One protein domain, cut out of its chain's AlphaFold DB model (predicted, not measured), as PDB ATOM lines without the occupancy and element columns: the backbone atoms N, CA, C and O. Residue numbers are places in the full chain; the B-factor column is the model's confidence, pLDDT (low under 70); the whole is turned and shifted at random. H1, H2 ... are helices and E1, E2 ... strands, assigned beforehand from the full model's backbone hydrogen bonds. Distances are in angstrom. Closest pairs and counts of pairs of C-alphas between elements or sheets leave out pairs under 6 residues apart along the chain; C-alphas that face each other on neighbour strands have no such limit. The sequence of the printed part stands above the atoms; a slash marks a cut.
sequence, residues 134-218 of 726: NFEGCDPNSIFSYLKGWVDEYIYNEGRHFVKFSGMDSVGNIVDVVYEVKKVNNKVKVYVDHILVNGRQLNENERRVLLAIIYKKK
ATOM      1  N   ASN A 134     115.216 118.631 126.508       81.00
ATOM      2  CA  ASN A 134     116.154 118.061 127.491       81.00
ATOM      3  C   ASN A 134     116.970 116.867 126.940       81.00
ATOM      4  O   ASN A 134     117.876 116.355 127.605       81.00
ATOM      5  N   PHE A 135     116.638 116.427 125.727       82.62
ATOM      6  CA  PHE A 135     117.215 115.303 124.992       82.62
ATOM      7  C   PHE A 135     117.671 115.745 123.587       82.62
ATOM      8  O   PHE A 135     117.715 114.942 122.655       82.62
ATOM      9  N   GLU A 136     118.017 117.032 123.426       76.88
ATOM     10  CA  GLU A 136     118.630 117.563 122.203       76.88
ATOM     11  C   GLU A 136     119.866 116.714 121.830       76.88
ATOM     12  O   GLU A 136     120.751 116.493 122.654       76.88
ATOM     13  N   GLY A 137     119.897 116.188 120.598       77.62
ATOM     14  CA  GLY A 137     120.946 115.281 120.102       77.62
ATOM     15  C   GLY A 137     120.581 113.789 120.089       77.62
ATOM     16  O   GLY A 137     121.312 113.003 119.493       77.62
ATOM     17  N   CYS A 138     119.453 113.393 120.689       84.75
ATOM     18  CA  CYS A 138     118.945 112.018 120.617       84.75
ATOM     19  C   CYS A 138     118.089 111.789 119.357       84.75
ATOM     20  O   CYS A 138     117.570 112.741 118.770       84.75
ATOM     21  N   ASP A 139     117.892 110.526 118.961       84.25
ATOM     22  CA  ASP A 139     117.000 110.183 117.846       84.25
ATOM     23  C   ASP A 139     115.527 110.458 118.226       84.25
ATOM     24  O   ASP A 139     115.008 109.806 119.147       84.25
ATOM     25  N   PRO A 140     114.824 111.383 117.537       84.62
ATOM     26  CA  PRO A 140     113.418 111.680 117.806       84.62
ATOM     27  C   PRO A 140     112.504 110.463 117.623       84.62
ATOM     28  O   PRO A 140     111.472 110.381 118.289       84.62
ATOM     29  N   ASN A 141     112.892 109.481 116.798       86.31
ATOM     30  CA  ASN A 141     112.079 108.293 116.535       86.31
ATOM     31  C   ASN A 141     112.120 107.239 117.644       86.31
ATOM     32  O   ASN A 141     111.399 106.236 117.578       86.31
ATOM     33  N   SER A 142     112.932 107.448 118.680       86.75
ATOM     34  CA  SER A 142     113.096 106.455 119.740       86.75
ATOM     35  C   SER A 142     111.788 106.179 120.491       86.75
ATOM     36  O   SER A 142     111.519 105.033 120.847       86.75
ATOM     37  N   ILE A 143     110.914 107.185 120.637       88.69
ATOM     38  CA  ILE A 143     109.575 106.996 121.220       88.69
ATOM     39  C   ILE A 143     108.703 106.051 120.383       88.69
ATOM     40  O   ILE A 143     108.031 105.184 120.934       88.69
ATOM     41  N   PHE A 144     108.753 106.151 119.054       86.88
ATOM     42  CA  PHE A 144     107.965 105.296 118.156       86.88
ATOM     43  C   PHE A 144     108.526 103.880 118.058       86.88
ATOM     44  O   PHE A 144     107.802 102.957 117.706       86.88
ATOM     45  N   SER A 145     109.813 103.711 118.370       85.50
ATOM     46  CA  SER A 145     110.434 102.392 118.518       85.50
ATOM     47  C   SER A 145     110.069 101.744 119.856       85.50
ATOM     48  O   SER A 145     109.960 100.523 119.944       85.50
ATOM     49  N   TYR A 146     109.881 102.561 120.896       86.00
ATOM     50  CA  TYR A 146     109.479 102.117 122.227       86.00
ATOM     51  C   TYR A 146     107.994 101.719 122.285       86.00
ATOM     52  O   TYR A 146     107.652 100.702 122.889       86.00
ATOM     53  N   LEU A 147     107.116 102.490 121.635       88.88
ATOM     54  CA  LEU A 147     105.672 102.255 121.617       88.88
ATOM     55  C   LEU A 147     105.244 101.385 120.425       88.88
ATOM     56  O   LEU A 147     105.445 101.736 119.268       88.88
ATOM     57  N   LYS A 148     104.558 100.273 120.688       85.06
ATOM     58  CA  LYS A 148     103.885  99.434 119.688       85.06
ATOM     59  C   LYS A 148     102.455  99.910 119.451       85.06
ATOM     60  O   LYS A 148     101.714 100.159 120.401       85.06
ATOM     61  N   GLY A 149     102.058  99.963 118.176       84.12
ATOM     62  CA  GLY A 149     100.688 100.294 117.765       84.12
ATOM     63  C   GLY A 149     100.243 101.693 118.189       84.12
ATOM     64  O   GLY A 149      99.084 101.872 118.551       84.12
ATOM     65  N   TRP A 150     101.172 102.652 118.215       88.56
ATOM     66  CA  TRP A 150     100.902 103.982 118.735       88.56
ATOM     67  C   TRP A 150      99.901 104.762 117.874       88.56
ATOM     68  O   TRP A 150      99.837 104.598 116.655       88.56
ATOM     69  N   VAL A 151      99.148 105.641 118.528       90.50
ATOM     70  CA  VAL A 151      98.243 106.621 117.920       90.50
ATOM     71  C   VAL A 151      98.560 108.009 118.460       90.50
ATOM     72  O   VAL A 151      99.062 108.138 119.579       90.50
ATOM     73  N   ASP A 152      98.275 109.041 117.671       90.56
ATOM     74  CA  ASP A 152      98.433 110.434 118.074       90.56
ATOM     75  C   ASP A 152      97.091 111.160 118.214       90.56
ATOM     76  O   ASP A 152      96.139 110.920 117.471       90.56
ATOM     77  N   GLU A 153      97.023 112.057 119.193       92.62
ATOM     78  CA  GLU A 153      95.891 112.947 119.421       92.62
ATOM     79  C   GLU A 153      96.405 114.369 119.666       92.62
ATOM     80  O   GLU A 153      97.168 114.618 120.602       92.62
ATOM     81  N   TYR A 154      95.975 115.316 118.831       91.12
ATOM     82  CA  TYR A 154      96.251 116.735 119.038       91.12
ATOM     83  C   TYR A 154      95.247 117.348 120.015       91.12
ATOM     84  O   TYR A 154      94.035 117.225 119.829       91.12
ATOM     85  N   ILE A 155      95.757 118.089 120.997       91.88
ATOM     86  CA  ILE A 155      94.970 118.751 122.036       91.88
ATOM     87  C   ILE A 155      95.370 120.230 122.073       91.88
ATOM     88  O   ILE A 155      96.539 120.572 122.247       91.88
ATOM     89  N   TYR A 156      94.389 121.119 121.930       88.62
ATOM     90  CA  TYR A 156      94.571 122.553 122.144       88.62
ATOM     91  C   TYR A 156      93.885 122.947 123.446       88.62
ATOM     92  O   TYR A 156      92.670 122.797 123.569       88.62
ATOM     93  N   ASN A 157      94.660 123.429 124.415       88.94
ATOM     94  CA  ASN A 157      94.137 123.802 125.725       88.94
ATOM     95  C   ASN A 157      94.818 125.077 126.228       88.94
ATOM     96  O   ASN A 157      96.042 125.173 126.189       88.94
ATOM     97  N   GLU A 158      94.033 126.055 126.688       86.50
ATOM     98  CA  GLU A 158      94.531 127.314 127.276       86.50
ATOM     99  C   GLU A 158      95.591 128.049 126.425       86.50
ATOM    100  O   GLU A 158      96.567 128.583 126.946       86.50
ATOM    101  N   GLY A 159      95.447 128.061 125.095       86.06
ATOM    102  CA  GLY A 159      96.430 128.718 124.222       86.06
ATOM    103  C   GLY A 159      97.723 127.929 123.994       86.06
ATOM    104  O   GLY A 159      98.656 128.458 123.391       86.06
ATOM    105  N   ARG A 160      97.790 126.681 124.465       92.31
ATOM    106  CA  ARG A 160      98.942 125.787 124.335       92.31
ATOM    107  C   ARG A 160      98.624 124.613 123.413       92.31
ATOM    108  O   ARG A 160      97.483 124.152 123.326       92.31
ATOM    109  N   HIS A 161      99.657 124.145 122.719       93.31
ATOM    110  CA  HIS A 161      99.566 123.090 121.717       93.31
ATOM    111  C   HIS A 161     100.202 121.811 122.248       93.31
ATOM    112  O   HIS A 161     101.409 121.773 122.501       93.31
ATOM    113  N   PHE A 162      99.391 120.765 122.377       94.88
ATOM    114  CA  PHE A 162      99.829 119.466 122.858       94.88
ATOM    115  C   PHE A 162      99.567 118.371 121.831       94.88
ATOM    116  O   PHE A 162      98.621 118.436 121.044       94.88
ATOM    117  N   VAL A 163     100.390 117.331 121.880       95.06
ATOM    118  CA  VAL A 163     100.149 116.071 121.177       95.06
ATOM    119  C   VAL A 163     100.396 114.938 122.148       95.06
ATOM    120  O   VAL A 163     101.470 114.832 122.737       95.06
ATOM    121  N   LYS A 164      99.397 114.082 122.303       95.06
ATOM    122  CA  LYS A 164      99.507 112.846 123.063       95.06
ATOM    123  C   LYS A 164      99.824 111.711 122.102       95.06
ATOM    124  O   LYS A 164      99.064 111.489 121.165       95.06
ATOM    125  N   PHE A 165     100.910 110.992 122.357       94.31
ATOM    126  CA  PHE A 165     101.175 109.700 121.734       94.31
ATOM    127  C   PHE A 165     100.827 108.591 122.720       94.31
ATOM    128  O   PHE A 165     101.408 108.532 123.801       94.31
ATOM    129  N   SER A 166      99.902 107.718 122.335       90.94
ATOM    130  CA  SER A 166      99.422 106.593 123.142       90.94
ATOM    131  C   SER A 166      99.804 105.285 122.467       90.94
ATOM    132  O   SER A 166      99.472 105.095 121.302       90.94
ATOM    133  N   GLY A 167     100.468 104.366 123.166       87.31
ATOM    134  CA  GLY A 167     100.828 103.050 122.624       87.31
ATOM    135  C   GLY A 167     101.177 102.039 123.713       87.31
ATOM    136  O   GLY A 167     101.094 102.352 124.895       87.31
ATOM    137  N   MET A 168     101.552 100.818 123.328       82.88
ATOM    138  CA  MET A 168     101.968  99.781 124.282       82.88
ATOM    139  C   MET A 168     103.485  99.635 124.328       82.88
ATOM    140  O   MET A 168     104.121  99.565 123.281       82.88
ATOM    141  N   ASP A 169     104.074  99.527 125.512       81.19
ATOM    142  CA  ASP A 169     105.493  99.187 125.625       81.19
ATOM    143  C   ASP A 169     105.769  97.685 125.408       81.19
ATOM    144  O   ASP A 169     104.885  96.888 125.074       81.19
ATOM    145  N   SER A 170     107.032  97.283 125.575       71.25
ATOM    146  CA  SER A 170     107.466  95.893 125.382       71.25
ATOM    147  C   SER A 170     106.849  94.892 126.369       71.25
ATOM    148  O   SER A 170     106.775  93.706 126.044       71.25
ATOM    149  N   VAL A 171     106.373  95.365 127.525       69.06
ATOM    150  CA  VAL A 171     105.809  94.561 128.623       69.06
ATOM    151  C   VAL A 171     104.271  94.558 128.578       69.06
ATOM    152  O   VAL A 171     103.624  93.805 129.304       69.06
ATOM    153  N   GLY A 172     103.671  95.348 127.682       68.38
ATOM    154  CA  GLY A 172     102.227  95.427 127.469       68.38
ATOM    155  C   GLY A 172     101.527  96.511 128.288       68.38
ATOM    156  O   GLY A 172     100.298  96.505 128.360       68.38
ATOM    157  N   ASN A 173     102.266  97.444 128.897       72.94
ATOM    158  CA  ASN A 173     101.658  98.594 129.562       72.94
ATOM    159  C   ASN A 173     101.249  99.646 128.530       72.94
ATOM    160  O   ASN A 173     101.977  99.899 127.570       72.94
ATOM    161  N   ILE A 174     100.099 100.281 128.752       81.19
ATOM    162  CA  ILE A 174      99.648 101.421 127.951       81.19
ATOM    163  C   ILE A 174     100.407 102.651 128.436       81.19
ATOM    164  O   ILE A 174     100.321 103.006 129.611       81.19
ATOM    165  N   VAL A 175     101.148 103.291 127.543       86.19
ATOM    166  CA  VAL A 175     101.949 104.477 127.832       86.19
ATOM    167  C   VAL A 175     101.436 105.630 126.980       86.19
ATOM    168  O   VAL A 175     101.443 105.550 125.751       86.19
ATOM    169  N   ASP A 176     101.029 106.707 127.647       92.81
ATOM    170  CA  ASP A 176     100.648 107.969 127.023       92.81
ATOM    171  C   ASP A 176     101.723 109.015 127.312       92.81
ATOM    172  O   ASP A 176     101.946 109.390 128.464       92.81
ATOM    173  N   VAL A 177     102.388 109.514 126.274       95.38
ATOM    174  CA  VAL A 177     103.365 110.601 126.388       95.38
ATOM    175  C   VAL A 177     102.748 111.866 125.815       95.38
ATOM    176  O   VAL A 177     102.454 111.933 124.620       95.38
ATOM    177  N   VAL A 178     102.547 112.871 126.667       95.75
ATOM    178  CA  VAL A 178     101.985 114.163 126.267       95.75
ATOM    179  C   VAL A 178     103.115 115.152 126.038       95.75
ATOM    180  O   VAL A 178     103.842 115.530 126.959       95.75
ATOM    181  N   TYR A 179     103.257 115.579 124.790       95.81
ATOM    182  CA  TYR A 179     104.236 116.563 124.362       95.81
ATOM    183  C   TYR A 179     103.595 117.943 124.263       95.81
ATOM    184  O   TYR A 179     102.514 118.080 123.701       95.81
ATOM    185  N   GLU A 180     104.285 118.971 124.749       95.94
ATOM    186  CA  GLU A 180     103.980 120.379 124.498       95.94
ATOM    187  C   GLU A 180     104.916 120.901 123.402       95.94
ATOM    188  O   GLU A 180     106.140 120.770 123.501       95.94
ATOM    189  N   VAL A 181     104.357 121.532 122.370       95.38
ATOM    190  CA  VAL A 181     105.134 122.223 121.335       95.38
ATOM    191  C   VAL A 181     104.956 123.721 121.518       95.38
ATOM    192  O   VAL A 181     103.838 124.228 121.482       95.38
ATOM    193  N   LYS A 182     106.063 124.445 121.710       93.75
ATOM    194  CA  LYS A 182     106.032 125.899 121.913       93.75
ATOM    195  C   LYS A 182     107.217 126.614 121.286       93.75
ATOM    196  O   LYS A 182     108.280 126.036 121.066       93.75
ATOM    197  N   LYS A 183     107.040 127.908 121.019       90.69
ATOM    198  CA  LYS A 183     108.080 128.782 120.469       90.69
ATOM    199  C   LYS A 183     108.803 129.514 121.601       90.69
ATOM    200  O   LYS A 183     108.204 130.324 122.300       90.69
ATOM    201  N   VAL A 184     110.096 129.244 121.771       87.81
ATOM    202  CA  VAL A 184     110.972 129.862 122.781       87.81
ATOM    203  C   VAL A 184     112.116 130.572 122.059       87.81
ATOM    204  O   VAL A 184     112.850 129.946 121.298       87.81
ATOM    205  N   ASN A 185     112.279 131.883 122.267       85.88
ATOM    206  CA  ASN A 185     113.304 132.702 121.593       85.88
ATOM    207  C   ASN A 185     113.309 132.530 120.059       85.88
ATOM    208  O   ASN A 185     114.353 132.315 119.447       85.88
ATOM    209  N   ASN A 186     112.122 132.575 119.439       82.25
ATOM    210  CA  ASN A 186     111.889 132.321 118.009       82.25
ATOM    211  C   ASN A 186     112.262 130.922 117.485       82.25
ATOM    212  O   ASN A 186     112.123 130.683 116.288       82.25
ATOM    213  N   LYS A 187     112.656 129.981 118.348       88.31
ATOM    214  CA  LYS A 187     112.878 128.577 117.988       88.31
ATOM    215  C   LYS A 187     111.718 127.726 118.484       88.31
ATOM    216  O   LYS A 187     111.284 127.877 119.625       88.31
ATOM    217  N   VAL A 188     111.213 126.833 117.641       90.88
ATOM    218  CA  VAL A 188     110.228 125.838 118.078       90.88
ATOM    219  C   VAL A 188     110.953 124.763 118.877       90.88
ATOM    220  O   VAL A 188     112.015 124.300 118.463       90.88
ATOM    221  N   LYS A 189     110.413 124.433 120.048       92.94
ATOM    222  CA  LYS A 189     110.927 123.409 120.951       92.94
ATOM    223  C   LYS A 189     109.798 122.480 121.378       92.94
ATOM    224  O   LYS A 189     108.663 122.917 121.588       92.94
ATOM    225  N   VAL A 190     110.153 121.214 121.540       94.00
ATOM    226  CA  VAL A 190     109.276 120.152 122.035       94.00
ATOM    227  C   VAL A 190     109.632 119.872 123.492       94.00
ATOM    228  O   VAL A 190     110.805 119.754 123.837       94.00
ATOM    229  N   TYR A 191     108.636 119.757 124.359       93.75
ATOM    230  CA  TYR A 191     108.796 119.381 125.761       93.75
ATOM    231  C   TYR A 191     107.872 118.214 126.079       93.75
ATOM    232  O   TYR A 191     106.834 118.066 125.448       93.75
ATOM    233  N   VAL A 192     108.235 117.394 127.062       94.25
ATOM    234  CA  VAL A 192     107.325 116.375 127.599       94.25
ATOM    235  C   VAL A 192     106.645 116.971 128.820       94.25
ATOM    236  O   VAL A 192     107.307 117.230 129.826       94.25
ATOM    237  N   ASP A 193     105.341 117.205 128.716       94.00
ATOM    238  CA  ASP A 193     104.536 117.790 129.787       94.00
ATOM    239  C   ASP A 193     104.318 116.759 130.901       94.00
ATOM    240  O   ASP A 193     104.753 116.951 132.035       94.00
ATOM    241  N   HIS A 194     103.775 115.591 130.565       93.69
ATOM    242  CA  HIS A 194     103.629 114.471 131.490       93.69
ATOM    243  C   HIS A 194     103.575 113.132 130.746       93.69
ATOM    244  O   HIS A 194     103.417 113.081 129.525       93.69
ATOM    245  N   ILE A 195     103.740 112.044 131.499       92.06
ATOM    246  CA  ILE A 195     103.612 110.674 130.997       92.06
ATOM    247  C   ILE A 195     102.631 109.925 131.888       92.06
ATOM    248  O   ILE A 195     102.744 110.002 133.113       92.06
ATOM    249  N   LEU A 196     101.694 109.203 131.280       87.81
ATOM    250  CA  LEU A 196     100.783 108.291 131.960       87.81
ATOM    251  C   LEU A 196     101.174 106.855 131.612       87.81
ATOM    252  O   LEU A 196     101.369 106.531 130.445       87.81
ATOM    253  N   VAL A 197     101.261 105.986 132.613       81.44
ATOM    254  CA  VAL A 197     101.454 104.543 132.427       81.44
ATOM    255  C   VAL A 197     100.271 103.829 133.062       81.44
ATOM    256  O   VAL A 197     100.040 103.956 134.264       81.44
ATOM    257  N   ASN A 198      99.484 103.122 132.253       75.88
ATOM    258  CA  ASN A 198      98.203 102.523 132.634       75.88
ATOM    259  C   ASN A 198      97.277 103.526 133.357       75.88
ATOM    260  O   ASN A 198      96.609 103.185 134.332       75.88
ATOM    261  N   GLY A 199      97.287 104.787 132.913       71.00
ATOM    262  CA  GLY A 199      96.517 105.882 133.510       71.00
ATOM    263  C   GLY A 199      97.127 106.520 134.768       71.00
ATOM    264  O   GLY A 199      96.584 107.512 135.247       71.00
ATOM    265  N   ARG A 200      98.254 106.018 135.302       82.06
ATOM    266  CA  ARG A 200      98.989 106.676 136.399       82.06
ATOM    267  C   ARG A 200      99.971 107.697 135.843       82.06
ATOM    268  O   ARG A 200     100.869 107.330 135.093       82.06
ATOM    269  N   GLN A 201      99.867 108.946 136.284       85.06
ATOM    270  CA  GLN A 201     100.847 109.973 135.943       85.06
ATOM    271  C   GLN A 201     102.173 109.720 136.672       85.06
ATOM    272  O   GLN A 201     102.196 109.525 137.891       85.06
ATOM    273  N   LEU A 202     103.269 109.718 135.917       78.50
ATOM    274  CA  LEU A 202     104.621 109.626 136.458       78.50
ATOM    275  C   LEU A 202     105.040 110.958 137.085       78.50
ATOM    276  O   LEU A 202     104.751 112.031 136.545       78.50
ATOM    277  N   ASN A 203     105.755 110.888 138.207       77.50
ATOM    278  CA  ASN A 203     106.405 112.052 138.799       77.50
ATOM    279  C   ASN A 203     107.636 112.482 137.973       77.50
ATOM    280  O   ASN A 203     108.015 111.833 136.996       77.50
ATOM    281  N   GLU A 204     108.268 113.599 138.339       76.44
ATOM    282  CA  GLU A 204     109.367 114.166 137.551       76.44
ATOM    283  C   GLU A 204     110.564 113.214 137.385       76.44
ATOM    284  O   GLU A 204     111.094 113.112 136.275       76.44
ATOM    285  N   ASN A 205     110.959 112.498 138.441       69.50
ATOM    286  CA  ASN A 205     112.095 111.575 138.408       69.50
ATOM    287  C   ASN A 205     111.761 110.325 137.587       69.50
ATOM    288  O   ASN A 205     112.513 109.966 136.682       69.50
ATOM    289  N   GLU A 206     110.591 109.726 137.821       73.56
ATOM    290  CA  GLU A 206     110.082 108.583 137.047       73.56
ATOM    291  C   GLU A 206     110.008 108.916 135.549       73.56
ATOM    292  O   GLU A 206     110.446 108.141 134.698       73.56
ATOM    293  N   ARG A 207     109.512 110.116 135.218       85.00
ATOM    294  CA  ARG A 207     109.457 110.628 133.846       85.00
ATOM    295  C   ARG A 207     110.855 110.767 133.242       85.00
ATOM    296  O   ARG A 207     111.040 110.397 132.086       85.00
ATOM    297  N   ARG A 208     111.833 111.305 133.981       79.62
ATOM    298  CA  ARG A 208     113.218 111.454 133.495       79.62
ATOM    299  C   ARG A 208     113.857 110.100 133.198       79.62
ATOM    300  O   ARG A 208     114.425 109.951 132.120       79.62
ATOM    301  N   VAL A 209     113.700 109.124 134.095       77.06
ATOM    302  CA  VAL A 209     114.196 107.751 133.900       77.06
ATOM    303  C   VAL A 209     113.579 107.134 132.648       77.06
ATOM    304  O   VAL A 209     114.310 106.678 131.770       77.06
ATOM    305  N   LEU A 210     112.251 107.185 132.514       84.62
ATOM    306  CA  LEU A 210     111.566 106.612 131.358       84.62
ATOM    307  C   LEU A 210     111.984 107.286 130.044       84.62
ATOM    308  O   LEU A 210     112.278 106.605 129.064       84.62
ATOM    309  N   LEU A 211     112.065 108.619 130.013       87.00
ATOM    310  CA  LEU A 211     112.511 109.341 128.821       87.00
ATOM    311  C   LEU A 211     113.962 109.025 128.467       87.00
ATOM    312  O   LEU A 211     114.280 108.888 127.292       87.00
ATOM    313  N   ALA A 212     114.842 108.868 129.449       78.31
ATOM    314  CA  ALA A 212     116.224 108.513 129.178       78.31
ATOM    315  C   ALA A 212     116.377 107.070 128.669       78.31
ATOM    316  O   ALA A 212     117.208 106.839 127.791       78.31
ATOM    317  N   ILE A 213     115.526 106.136 129.115       79.00
ATOM    318  CA  ILE A 213     115.408 104.792 128.521       79.00
ATOM    319  C   ILE A 213     114.964 104.901 127.061       79.00
ATOM    320  O   ILE A 213     115.612 104.335 126.180       79.00
ATOM    321  N   ILE A 214     113.892 105.657 126.800       85.94
ATOM    322  CA  ILE A 214     113.353 105.856 125.452       85.94
ATOM    323  C   ILE A 214     114.436 106.435 124.541       85.94
ATOM    324  O   ILE A 214     114.708 105.870 123.492       85.94
ATOM    325  N   TYR A 215     115.101 107.512 124.956       84.12
ATOM    326  CA  TYR A 215     116.086 108.234 124.148       84.12
ATOM    327  C   TYR A 215     117.532 107.725 124.305       84.12
ATOM    328  O   TYR A 215     118.452 108.357 123.790       84.12
ATOM    329  N   LYS A 216     117.740 106.575 124.969       76.38
ATOM    330  CA  LYS A 216     119.038 105.887 125.145       76.38
ATOM    331  C   LYS A 216     120.166 106.790 125.667       76.38
ATOM    332  O   LYS A 216     121.310 106.694 125.221       76.38
ATOM    333  N   LYS A 217     119.846 107.680 126.605       73.50
ATOM    334  CA  LYS A 217     120.826 108.551 127.270       73.50
ATOM    335  C   LYS A 217     121.422 107.816 128.477       73.50
ATOM    336  O   LYS A 217     120.735 106.992 129.073       73.50
ATOM    337  N   LYS A 218     122.675 108.116 128.846       64.25
ATOM    338  CA  LYS A 218     123.240 107.684 130.138       64.25
ATOM    339  C   LYS A 218     122.342 108.162 131.282       64.25
ATOM    340  O   LYS A 218     121.878 109.300 131.231       64.25
TER     341      LYS A 218
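Overview. This is residues 134 to 218 of the 726 residues of an uncharacterized protein of Fervidobacterium pennivorans (UniProt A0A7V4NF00). A strongly twisted sheet of four long strands, E1 to E4, folds back and forth in hairpins, and two helices sit by it: H2 runs across E4, while the short H1 only grazes the sheet. The tip of the hairpin of E3 and E4, residues 183 to 188, sticks out. The printed part has 85 residues, with two named helices and four named strands in the order H1 E1 E2 E3 E4 H2; the sheet's order is E1 - E2 - E3 - E4, antiparallel throughout, and the class is mixed, helices and strands. The whole is compact, with a radius of gyration of the C-alphas of 12.8 A, and the C-alphas span 39 by 29 by 23 A.

Along the chain. H1, residues 142 to 146, begins with C-alpha 142 at (113.096, 106.455, 119.740). E1, residues 148 to 157, is 26.9 A long from first to last C-alpha, and E2, residues 160 to 168, is 26.2 A. E3, residues 174 to 184, is 31.0 A long and ends with C-alpha 184 at (110.972, 129.862, 122.781). E4, residues 187 to 197, is 30.3 A long. H2, residues 204 to 214, is 15.2 A long and ends with C-alpha 214 at (113.353, 105.856, 125.452).

Arrangement. The four strands form a meander, each strand the antiparallel neighbour of the one before. E1 and E2 form a hairpin at 161 degrees between their directions, with N 153 and O 164 within hydrogen-bond range at 2.9 A. E2 and E3 form a hairpin at 155 degrees, with N 165 and O 177 at 2.9 A. E3 and E4 form a hairpin at 158 degrees, with N 180 and O 191 at 2.8 A. The edge strands E1 and E4 are apart. Residues 196 to 197 of E4 also pair, antiparallel, with residues 200 to 201. H2 is on the sheet at a height over the sheet of 9.9 A, over E4 and only just over E3, with 3 of its C-alphas there. On the local plane, fitted to only just enough C-alphas, 6, its line stands at 75 degrees to E4, across the strands; the closest C-alphas are those of Ile 195 and Arg 207, 6.5 A apart. H1 only grazes the sheet, with residues 143 to 146. H1 and H2 only just touch, with 3 pairs of C-alphas within 8 A, the closest being Ser 142 and Ile 214 at 5.7 A. In H1 and H2 every O i to N i+4 pair is within hydrogen-bond range.

Size, cuts and confidence. The two C-alphas farthest apart are those of Val 171 and Asn 186, 39.7 A. The printed part has no cut and no long link. Mean pLDDT of the printed part is 85.4; residues 171 to 172, 205 and 218 are under 70.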